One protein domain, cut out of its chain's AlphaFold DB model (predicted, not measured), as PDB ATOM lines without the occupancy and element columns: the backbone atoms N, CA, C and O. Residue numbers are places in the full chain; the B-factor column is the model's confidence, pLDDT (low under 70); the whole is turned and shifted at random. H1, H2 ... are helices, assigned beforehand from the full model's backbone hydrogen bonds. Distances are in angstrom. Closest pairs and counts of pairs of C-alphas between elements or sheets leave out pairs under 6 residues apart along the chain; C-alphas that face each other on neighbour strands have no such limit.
ATOM      1  N   ALA A 230      -2.864  -4.228 -32.252       73.00
ATOM      2  CA  ALA A 230      -1.466  -3.902 -32.504       73.00
ATOM      3  C   ALA A 230      -0.824  -3.226 -31.284       73.00
ATOM      4  O   ALA A 230       0.305  -3.555 -30.898       73.00
ATOM      5  N   VAL A 231      -1.560  -2.323 -30.631       73.44
ATOM      6  CA  VAL A 231      -1.119  -1.656 -29.399       73.44
ATOM      7  C   VAL A 231      -1.053  -2.660 -28.250       73.44
ATOM      8  O   VAL A 231      -0.036  -2.725 -27.556       73.44
ATOM      9  N   ALA A 232      -2.083  -3.491 -28.085       74.12
ATOM     10  CA  ALA A 232      -2.135  -4.529 -27.064       74.12
ATOM     11  C   ALA A 232      -0.983  -5.533 -27.234       74.12
ATOM     12  O   ALA A 232      -0.244  -5.789 -26.284       74.12
ATOM     13  N   ASN A 233      -0.747  -6.026 -28.454       72.25
ATOM     14  CA  ASN A 233       0.369  -6.919 -28.771       72.25
ATOM     15  C   ASN A 233       1.725  -6.266 -28.490       72.25
ATOM     16  O   ASN A 233       2.616  -6.914 -27.943       72.25
ATOM     17  N   THR A 234       1.888  -4.978 -28.805       77.06
ATOM     18  CA  THR A 234       3.121  -4.235 -28.502       77.06
ATOM     19  C   THR A 234       3.354  -4.125 -26.993       77.06
ATOM     20  O   THR A 234       4.476  -4.334 -26.520       77.06
ATOM     21  N   GLN A 235       2.300  -3.859 -26.216       79.12
ATOM     22  CA  GLN A 235       2.370  -3.833 -24.754       79.12
ATOM     23  C   GLN A 235       2.727  -5.211 -24.186       79.12
ATOM     24  O   GLN A 235       3.633  -5.301 -23.356       79.12
ATOM     25  N   GLN A 236       2.090  -6.286 -24.668       80.56
ATOM     26  CA  GLN A 236       2.400  -7.647 -24.218       80.56
ATOM     27  C   GLN A 236       3.824  -8.063 -24.582       80.56
ATOM     28  O   GLN A 236       4.538  -8.601 -23.737       80.56
ATOM     29  N   ARG A 237       4.288  -7.751 -25.797       79.94
ATOM     30  CA  ARG A 237       5.678  -7.981 -26.210       79.94
ATOM     31  C   ARG A 237       6.657  -7.270 -25.283       79.94
ATOM     32  O   ARG A 237       7.570  -7.902 -24.765       79.94
ATOM     33  N   THR A 238       6.417  -5.990 -25.010       83.81
ATOM     34  CA  THR A 238       7.253  -5.185 -24.107       83.81
ATOM     35  C   THR A 238       7.258  -5.750 -22.681       83.81
ATOM     36  O   THR A 238       8.305  -5.799 -22.026       83.81
ATOM     37  N   ALA A 239       6.103  -6.216 -22.196       86.81
ATOM     38  CA  ALA A 239       5.986  -6.867 -20.895       86.81
ATOM     39  C   ALA A 239       6.803  -8.168 -20.849       86.81
ATOM     40  O   ALA A 239       7.615  -8.354 -19.941       86.81
ATOM     41  N   VAL A 240       6.663  -9.036 -21.854       87.44
ATOM     42  CA  VAL A 240       7.442 -10.279 -21.963       87.44
ATOM     43  C   VAL A 240       8.940 -10.000 -22.067       87.44
ATOM     44  O   VAL A 240       9.724 -10.667 -21.394       87.44
ATOM     45  N   ASP A 241       9.359  -8.996 -22.837       87.38
ATOM     46  CA  ASP A 241      10.769  -8.606 -22.949       87.38
ATOM     47  C   ASP A 241      11.332  -8.117 -21.607       87.38
ATOM     48  O   ASP A 241      12.497  -8.364 -21.280       87.38
ATOM     49  N   THR A 242      10.505  -7.463 -20.789       91.69
ATOM     50  CA  THR A 242      10.871  -7.066 -19.423       91.69
ATOM     51  C   THR A 242      11.095  -8.291 -18.539       91.69
ATOM     52  O   THR A 242      12.146  -8.404 -17.904       91.69
ATOM     53  N   TYR A 243      10.175  -9.259 -18.563       93.38
ATOM     54  CA  TYR A 243      10.347 -10.536 -17.862       93.38
ATOM     55  C   TYR A 243      11.559 -11.319 -18.364       93.38
ATOM     56  O   TYR A 243      12.286 -11.918 -17.576       93.38
ATOM     57  N   ARG A 244      11.839 -11.279 -19.667       92.50
ATOM     58  CA  ARG A 244      13.014 -11.932 -20.243       92.50
ATOM     59  C   ARG A 244      14.309 -11.309 -19.749       92.50
ATOM     60  O   ARG A 244      15.231 -12.035 -19.385       92.50
ATOM     61  N   LYS A 245      14.375  -9.978 -19.670       91.94
ATOM     62  CA  LYS A 245      15.518  -9.275 -19.069       91.94
ATOM     63  C   LYS A 245      15.728  -9.683 -17.614       91.94
ATOM     64  O   LYS A 245      16.879  -9.854 -17.223       91.94
ATOM     65  N   GLN A 246      14.655  -9.871 -16.843       94.38
ATOM     66  CA  GLN A 246      14.729 -10.370 -15.464       94.38
ATOM     67  C   GLN A 246      15.217 -11.822 -15.413       94.38
ATOM     68  O   GLN A 246      16.146 -12.129 -14.668       94.38
ATOM     69  N   TRP A 247      14.661 -12.705 -16.249       95.31
ATOM     70  CA  TRP A 247      15.090 -14.101 -16.335       95.31
ATOM     71  C   TRP A 247      16.576 -14.221 -16.676       95.31
ATOM     72  O   TRP A 247      17.287 -14.995 -16.043       95.31
ATOM     73  N   LEU A 248      17.081 -13.395 -17.595       94.06
ATOM     74  CA  LEU A 248      18.500 -13.350 -17.962       94.06
ATOM     75  C   LEU A 248      19.439 -12.906 -16.827       94.06
ATOM     76  O   LEU A 248      20.650 -13.056 -16.977       94.06
ATOM     77  N   GLN A 249      18.920 -12.383 -15.709       95.19
ATOM     78  CA  GLN A 249      19.708 -12.131 -14.493       95.19
ATOM     79  C   GLN A 249      19.771 -13.350 -13.560       95.19
ATOM     80  O   GLN A 249      20.679 -13.451 -12.731       95.19
ATOM     81  N   THR A 250      18.843 -14.303 -13.697       96.19
ATOM     82  CA  THR A 250      18.864 -15.559 -12.934       96.19
ATOM     83  C   THR A 250      20.063 -16.424 -13.329       96.19
ATOM     84  O   THR A 250      20.677 -16.222 -14.378       96.19
ATOM     85  N   GLU A 251      20.413 -17.400 -12.492       95.50
ATOM     86  CA  GLU A 251      21.495 -18.343 -12.800       95.50
ATOM     87  C   GLU A 251      21.209 -19.140 -14.085       95.50
ATOM     88  O   GLU A 251      22.070 -19.235 -14.959       95.50
ATOM     89  N   ASP A 252      19.975 -19.635 -14.249       94.50
ATOM     90  CA  ASP A 252      19.568 -20.385 -15.445       94.50
ATOM     91  C   ASP A 252      19.636 -19.508 -16.704       94.50
ATOM     92  O   ASP A 252      20.243 -19.889 -17.707       94.50
ATOM     93  N   GLY A 253      19.107 -18.282 -16.633       93.69
ATOM     94  CA  GLY A 253      19.155 -17.342 -17.752       93.69
ATOM     95  C   GLY A 253      20.580 -16.949 -18.155       93.69
ATOM     96  O   GLY A 253      20.899 -16.935 -19.346       93.69
ATOM     97  N   ARG A 254      21.476 -16.696 -17.186       95.19
ATOM     98  CA  ARG A 254      22.897 -16.408 -17.464       95.19
ATOM     99  C   ARG A 254      23.599 -17.602 -18.109       95.19
ATOM    100  O   ARG A 254      24.301 -17.421 -19.105       95.19
ATOM    101  N   ARG A 255      23.351 -18.822 -17.618       95.81
ATOM    102  CA  ARG A 255      23.883 -20.065 -18.201       95.81
ATOM    103  C   ARG A 255      23.464 -20.232 -19.663       95.81
ATOM    104  O   ARG A 255      24.305 -20.549 -20.509       95.81
ATOM    105  N   TRP A 256      22.187 -20.014 -19.972       94.00
ATOM    106  CA  TRP A 256      21.679 -20.094 -21.345       94.00
ATOM    107  C   TRP A 256      22.265 -19.017 -22.249       94.00
ATOM    108  O   TRP A 256      22.711 -19.335 -23.353       94.00
ATOM    109  N   LYS A 257      22.359 -17.774 -21.764       92.44
ATOM    110  CA  LYS A 257      23.004 -16.676 -22.493       92.44
ATOM    111  C   LYS A 257      24.440 -17.026 -22.889       92.44
ATOM    112  O   LYS A 257      24.812 -16.847 -24.048       92.44
ATOM    113  N   THR A 258      25.226 -17.584 -21.964       92.94
ATOM    114  CA  THR A 258      26.596 -18.029 -22.258       92.94
ATOM    115  C   THR A 258      26.609 -19.132 -23.313       92.94
ATOM    116  O   THR A 258      27.287 -18.968 -24.325       92.94
ATOM    117  N   ARG A 259      25.815 -20.202 -23.146       93.38
ATOM    118  CA  ARG A 259      25.751 -21.318 -24.112       93.38
ATOM    119  C   ARG A 259      25.428 -20.853 -25.532       93.38
ATOM    120  O   ARG A 259      26.035 -21.338 -26.480       93.38
ATOM    121  N   ILE A 260      24.487 -19.921 -25.671       90.50
ATOM    122  CA  ILE A 260      24.082 -19.361 -26.967       90.50
ATOM    123  C   ILE A 260      25.218 -18.526 -27.571       90.50
ATOM    124  O   ILE A 260      25.509 -18.668 -28.759       90.50
ATOM    125  N   SER A 261      25.884 -17.695 -26.760       88.94
ATOM    126  CA  SER A 261      26.994 -16.845 -27.217       88.94
ATOM    127  C   SER A 261      28.237 -17.634 -27.644       88.94
ATOM    128  O   SER A 261      28.995 -17.163 -28.485       88.94
ATOM    129  N   THR A 262      28.431 -18.840 -27.102       92.69
ATOM    130  CA  THR A 262      29.555 -19.729 -27.429       92.69
ATOM    131  C   THR A 262      29.166 -20.857 -28.391       92.69
ATOM    132  O   THR A 262      29.860 -21.872 -28.454       92.69
ATOM    133  N   ALA A 263      28.035 -20.740 -29.093       90.12
ATOM    134  CA  ALA A 263      27.572 -21.774 -30.011       90.12
ATOM    135  C   ALA A 263      28.542 -21.937 -31.204       90.12
ATOM    136  O   ALA A 263      28.959 -20.936 -31.788       90.12
ATOM    137  N   PRO A 264      28.882 -23.176 -31.607       87.62
ATOM    138  CA  PRO A 264      29.910 -23.423 -32.621       87.62
ATOM    139  C   PRO A 264      29.450 -23.120 -34.055       87.62
ATOM    140  O   PRO A 264      30.281 -22.918 -34.936       87.62
ATOM    141  N   ASN A 265      28.140 -23.117 -34.313       89.56
ATOM    142  CA  ASN A 265      27.554 -22.842 -35.624       89.56
ATOM    143  C   ASN A 265      26.108 -22.327 -35.483       89.56
ATOM    144  O   ASN A 265      25.524 -22.325 -34.395       89.56
ATOM    145  N   SER A 266      25.524 -21.887 -36.599       80.75
ATOM    146  CA  SER A 266      24.166 -21.331 -36.656       80.75
ATOM    147  C   SER A 266      23.070 -22.347 -36.314       80.75
ATOM    148  O   SER A 266      22.095 -21.980 -35.661       80.75
ATOM    149  N   THR A 267      23.229 -23.616 -36.700       84.75
ATOM    150  CA  THR A 267      22.265 -24.690 -36.410       84.75
ATOM    151  C   THR A 267      22.182 -24.980 -34.911       84.75
ATOM    152  O   THR A 267      21.092 -25.043 -34.341       84.75
ATOM    153  N   ASP A 268      23.329 -25.095 -34.242       84.62
ATOM    154  CA  ASP A 268      23.402 -25.271 -32.792       84.62
ATOM    155  C   ASP A 268      22.917 -24.024 -32.055       84.62
ATOM    156  O   ASP A 268      22.201 -24.145 -31.064       84.62
ATOM    157  N   ASN A 269      23.232 -22.824 -32.553       87.69
ATOM    158  CA  ASN A 269      22.706 -21.582 -31.991       87.69
ATOM    159  C   ASN A 269      21.167 -21.553 -32.031       87.69
ATOM    160  O   ASN A 269      20.534 -21.259 -31.017       87.69
ATOM    161  N   PHE A 270      20.569 -21.917 -33.170       82.06
ATOM    162  CA  PHE A 270      19.118 -22.005 -33.330       82.06
ATOM    163  C   PHE A 270      18.498 -22.990 -32.329       82.06
ATOM    164  O   PHE A 270      17.570 -22.635 -31.601       82.06
ATOM    165  N   ARG A 271      19.059 -24.202 -32.225       86.75
ATOM    166  CA  ARG A 271      18.595 -25.221 -31.273       86.75
ATOM    167  C   ARG A 271      18.710 -24.754 -29.821       86.75
ATOM    168  O   ARG A 271      17.756 -24.888 -29.062       86.75
ATOM    169  N   LEU A 272      19.842 -24.158 -29.440       89.38
ATOM    170  CA  LEU A 272      20.064 -23.646 -28.085       89.38
ATOM    171  C   LEU A 272      19.096 -22.518 -27.726       89.38
ATOM    172  O   LEU A 272      18.639 -22.450 -26.589       89.38
ATOM    173  N   ARG A 273      18.760 -21.644 -28.678       87.06
ATOM    174  CA  ARG A 273      17.764 -20.593 -28.458       87.06
ATOM    175  C   ARG A 273      16.350 -21.158 -28.292       87.06
ATOM    176  O   ARG A 273      15.605 -20.652 -27.456       87.06
ATOM    177  N   LEU A 274      16.003 -22.222 -29.019       85.00
ATOM    178  CA  LEU A 274      14.731 -22.929 -28.836       85.00
ATOM    179  C   LEU A 274      14.643 -23.573 -27.442       85.00
ATOM    180  O   LEU A 274      13.637 -23.415 -26.750       85.00
ATOM    181  N   GLU A 275      15.710 -24.245 -26.999       90.44
ATOM    182  CA  GLU A 275      15.792 -24.823 -25.651       90.44
ATOM    183  C   GLU A 275      15.718 -23.719 -24.567       90.44
ATOM    184  O   GLU A 275      14.924 -23.819 -23.630       90.44
ATOM    185  N   ALA A 276      16.454 -22.610 -24.722       90.75
ATOM    186  CA  ALA A 276      16.395 -21.469 -23.801       90.75
ATOM    187  C   ALA A 276      14.993 -20.845 -23.716       90.75
ATOM    188  O   ALA A 276      14.541 -20.475 -22.631       90.75
ATOM    189  N   GLN A 277      14.268 -20.769 -24.835       89.56
ATOM    190  CA  GLN A 277      12.892 -20.278 -24.852       89.56
ATOM    191  C   GLN A 277      11.940 -21.191 -24.069       89.56
ATOM    192  O   GLN A 277      11.045 -20.695 -23.383       89.56
ATOM    193  N   GLN A 278      12.131 -22.514 -24.113       90.44
ATOM    194  CA  GLN A 278      11.348 -23.448 -23.297       90.44
ATOM    195  C   GLN A 278      11.604 -23.241 -21.799       90.44
ATOM    196  O   GLN A 278      10.652 -23.189 -21.017       90.44
ATOM    197  N   HIS A 279      12.867 -23.046 -21.411       94.12
ATOM    198  CA  HIS A 279      13.242 -22.725 -20.032       94.12
ATOM    199  C   HIS A 279      12.642 -21.395 -19.564       94.12
ATOM    200  O   HIS A 279      12.036 -21.330 -18.493       94.12
ATOM    201  N   PHE A 280      12.728 -20.354 -20.393       93.12
ATOM    202  CA  PHE A 280      12.103 -19.065 -20.109       93.12
ATOM    203  C   PHE A 280      10.584 -19.193 -19.932       93.12
ATOM    204  O   PHE A 280      10.040 -18.677 -18.960       93.12
ATOM    205  N   ARG A 281       9.894 -19.929 -20.816       91.88
ATOM    206  CA  ARG A 281       8.447 -20.186 -20.703       91.88
ATOM    207  C   ARG A 281       8.085 -20.925 -19.417       91.88
ATOM    208  O   ARG A 281       7.084 -20.586 -18.791       91.88
ATOM    209  N   ALA A 282       8.875 -21.922 -19.019       93.38
ATOM    210  CA  ALA A 282       8.664 -22.647 -17.767       93.38
ATOM    211  C   ALA A 282       8.832 -21.728 -16.549       93.38
ATOM    212  O   ALA A 282       7.987 -21.731 -15.655       93.38
ATOM    213  N   TRP A 283       9.870 -20.889 -16.551       95.56
ATOM    214  CA  TRP A 283      10.075 -19.880 -15.516       95.56
ATOM    215  C   TRP A 283       8.926 -18.863 -15.477       95.56
ATOM    216  O   TRP A 283       8.389 -18.598 -14.405       95.56
ATOM    217  N   LEU A 284       8.487 -18.356 -16.633       93.88
ATOM    218  CA  LEU A 284       7.414 -17.365 -16.736       93.88
ATOM    219  C   LEU A 284       6.077 -17.901 -16.203       93.88
ATOM    220  O   LEU A 284       5.382 -17.186 -15.484       93.88
ATOM    221  N   LYS A 285       5.749 -19.174 -16.477       94.62
ATOM    222  CA  LYS A 285       4.575 -19.864 -15.900       94.62
ATOM    223  C   LYS A 285       4.608 -19.926 -14.371       94.62
ATOM    224  O   LYS A 285       3.554 -19.967 -13.754       94.62
ATOM    225  N   ALA A 286       5.794 -19.961 -13.767       93.94
ATOM    226  CA  ALA A 286       5.936 -19.942 -12.313       93.94
ATOM    227  C   ALA A 286       5.815 -18.526 -11.721       93.94
ATOM    228  O   ALA A 286       5.559 -18.396 -10.527       93.94
ATOM    229  N   GLN A 287       6.006 -17.475 -12.530       93.00
ATOM    230  CA  GLN A 287       5.905 -16.078 -12.088       93.00
ATOM    231  C   GLN A 287       4.501 -15.491 -12.248       93.00
ATOM    232  O   GLN A 287       4.133 -14.573 -11.519       93.00
ATOM    233  N   LEU A 288       3.738 -15.970 -13.232       91.38
ATOM    234  CA  LEU A 288       2.482 -15.357 -13.648       91.38
ATOM    235  C   LEU A 288       1.291 -16.309 -13.485       91.38
ATOM    236  O   LEU A 288       1.418 -17.497 -13.784       91.38
ATOM    237  N   PRO A 289       0.112 -15.788 -13.098       87.94
ATOM    238  CA  PRO A 289      -1.147 -16.517 -13.204       87.94
ATOM    239  C   PRO A 289      -1.399 -17.021 -14.632       87.94
ATOM    240  O   PRO A 289      -0.996 -16.384 -15.607       87.94
ATOM    241  N   ALA A 290      -2.107 -18.147 -14.761       77.88
ATOM    242  CA  ALA A 290      -2.386 -18.786 -16.051       77.88
ATOM    243  C   ALA A 290      -3.196 -17.902 -17.026       77.88
ATOM    244  O   ALA A 290      -3.103 -18.067 -18.242       77.88
ATOM    245  N   ASP A 291      -3.972 -16.959 -16.497       72.81
ATOM    246  CA  ASP A 291      -4.779 -15.984 -17.233       72.81
ATOM    247  C   ASP A 291      -4.035 -14.670 -17.531       72.81
ATOM    248  O   ASP A 291      -4.610 -13.761 -18.130       72.81
ATOM    249  N   SER A 292      -2.752 -14.557 -17.166       82.75
ATOM    250  CA  SER A 292      -1.955 -13.364 -17.452       82.75
ATOM    251  C   SER A 292      -1.825 -13.124 -18.966       82.75
ATOM    252  O   SER A 292      -1.316 -13.999 -19.675       82.75
ATOM    253  N   PRO A 293      -2.172 -11.925 -19.475       77.75
ATOM    254  CA  PRO A 293      -2.052 -11.600 -20.897       77.75
ATOM    255  C   PRO A 293      -0.633 -11.772 -21.457       77.75
ATOM    256  O   PRO A 293      -0.466 -12.256 -22.574       77.75
ATOM    257  N   ALA A 294       0.398 -11.454 -20.667       82.56
ATOM    258  CA  ALA A 294       1.794 -11.606 -21.079       82.56
ATOM    259  C   ALA A 294       2.191 -13.086 -21.196       82.56
ATOM    260  O   ALA A 294       2.917 -13.471 -22.114       82.56
ATOM    261  N   LEU A 295       1.679 -13.928 -20.290       84.25
ATOM    262  CA  LEU A 295       1.899 -15.371 -20.339       84.25
ATOM    263  C   LEU A 295       1.164 -15.999 -21.529       84.25
ATOM    264  O   LEU A 295       1.765 -16.769 -22.275       84.25
ATOM    265  N   GLN A 296      -0.103 -15.640 -21.746       80.69
ATOM    266  CA  GLN A 296      -0.879 -16.117 -22.894       80.69
ATOM    267  C   GLN A 296      -0.243 -15.694 -24.224       80.69
ATOM    268  O   GLN A 296      -0.125 -16.513 -25.135       80.69
ATOM    269  N   TYR A 297       0.249 -14.455 -24.313       79.94
ATOM    270  CA  TYR A 297       0.970 -13.951 -25.480       79.94
ATOM    271  C   TYR A 297       2.257 -14.747 -25.762       79.94
ATOM    272  O   TYR A 297       2.479 -15.172 -26.897       79.94
ATOM    273  N   GLU A 298       3.087 -15.022 -24.746       84.06
ATOM    274  CA  GLU A 298       4.342 -15.775 -24.928       84.06
ATOM    275  C   GLU A 298       4.125 -17.253 -25.292       84.06
ATOM    276  O   GLU A 298       4.959 -17.863 -25.972       84.06
ATOM    277  N   LEU A 299       3.015 -17.836 -24.837       81.06
ATOM    278  CA  LEU A 299       2.634 -19.219 -25.122       81.06
ATOM    279  C   LEU A 299       1.818 -19.375 -26.412       81.06
ATOM    280  O   LEU A 299       1.525 -20.507 -26.799       81.06
ATOM    281  N   SER A 300       1.455 -18.273 -27.075       72.12
ATOM    282  CA  SER A 300       0.651 -18.312 -28.296       72.12
ATOM    283  C   SER A 300       1.346 -19.095 -29.426       72.12
ATOM    284  O   SER A 300       2.578 -19.035 -29.553       72.12
ATOM    285  N   PRO A 301       0.590 -19.795 -30.296       61.28
ATOM    286  CA  PRO A 301       1.172 -20.520 -31.426       61.28
ATOM    287  C   PRO A 301       1.925 -19.597 -32.398       61.28
ATOM    288  O   PRO A 301       2.958 -19.994 -32.932       61.28
ATOM    289  N   ALA A 302       1.506 -18.330 -32.527       60.53
ATOM    290  CA  ALA A 302       2.229 -17.299 -33.279       60.53
ATOM    291  C   ALA A 302       3.685 -17.103 -32.808       60.53
ATOM    292  O   ALA A 302       4.556 -16.775 -33.612       60.53
ATOM    293  N   ARG A 303       3.983 -17.339 -31.518       67.75
ATOM    294  CA  ARG A 303       5.350 -17.297 -30.969       67.75
ATOM    295  C   ARG A 303       5.981 -18.679 -30.801       67.75
ATOM    296  O   ARG A 303       7.100 -18.773 -30.298       67.75
ATOM    297  N   ALA A 304       5.320 -19.767 -31.198       53.62
ATOM    298  CA  ALA A 304       5.859 -21.120 -31.035       53.62
ATOM    299  C   ALA A 304       7.125 -21.367 -31.881       53.62
ATOM    300  O   ALA A 304       7.987 -22.122 -31.439       53.62
TER     301      ALA A 304
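Overview. This is residues 230 to 304 of the 310 residues of the protein "Ankyrin repeat protein" of Hymenobacter chitinivorans DSM 11115 (UniProt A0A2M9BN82). A long helix, H3, and the shorter H2 lie side by side as a hairpin, while the last residues of H1, 243 to 247, meet residues 280 to 284 of H3 about perpendicularly, and the short H4 folds back from H3 and packs on both H3 and H1. The printed part has 75 residues with four named helices, H1, H2, H3 and H4 in chain order, no named strand, and the class all helix. It is compact, with a radius of gyration of the C-alphas of 13.0 A, and elongated, spanning 37 by 24 by 17 A.

Arrangement. Start with H1, residues 230 to 247, and look at its last residues: 243 to 247 alone touch H3, residues 266 to 287, about perpendicular at 86 degrees, with the C-alphas of Trp 247 and Phe 280 closest at 6.9 A. H2, residues 251 to 261, is close to H1 but not clearly touching, with the C-alphas of Trp 247 and Gly 253 closest at 5.4 A. H2 and H3 form a helical hairpin: they touch at a shallow tilt of 17 degrees, opposite ways, closest at the C-alphas of Ile 260 and Asn 269, 5.7 A. H3, the hub, also forms a hairpin with H4, residues 293 to 299, at a tilt of 36 degrees, only just steep, opposite ways; the closest C-alphas are Lys 285 and Leu 295, 6.9 A. H4 touches H1 about perpendicular at 74 degrees, closest at the C-alphas of Gln 236 and Ala 294, 5.1 A, and is apart from H2. The packing is mostly crossed, with one of four touching pairs at a shallow tilt. In H1, H2, H3 and H4 every O i to N i+4 pair is within hydrogen-bond range.

Along the chain. Find C-alpha 230 at (-1.466, -3.902, -32.504); from there H1 runs 25.3 A to residue 247. H2 covers 15.5 A from 251 to 261. H3 runs 31.1 A from C-alpha 266 at (24.166, -21.331, -36.656) to 287, and H4 ends at C-alpha 299, (2.634, -19.219, -25.122).

Size, cuts and confidence. The C-alphas of Pro 264 and Asp 291, the two farthest apart, are 38.7 A apart. The printed part has no cut, and the three links are tight. Mean pLDDT of the printed part is 86.1; look for low confidence, under 70, at residues 301 to 304.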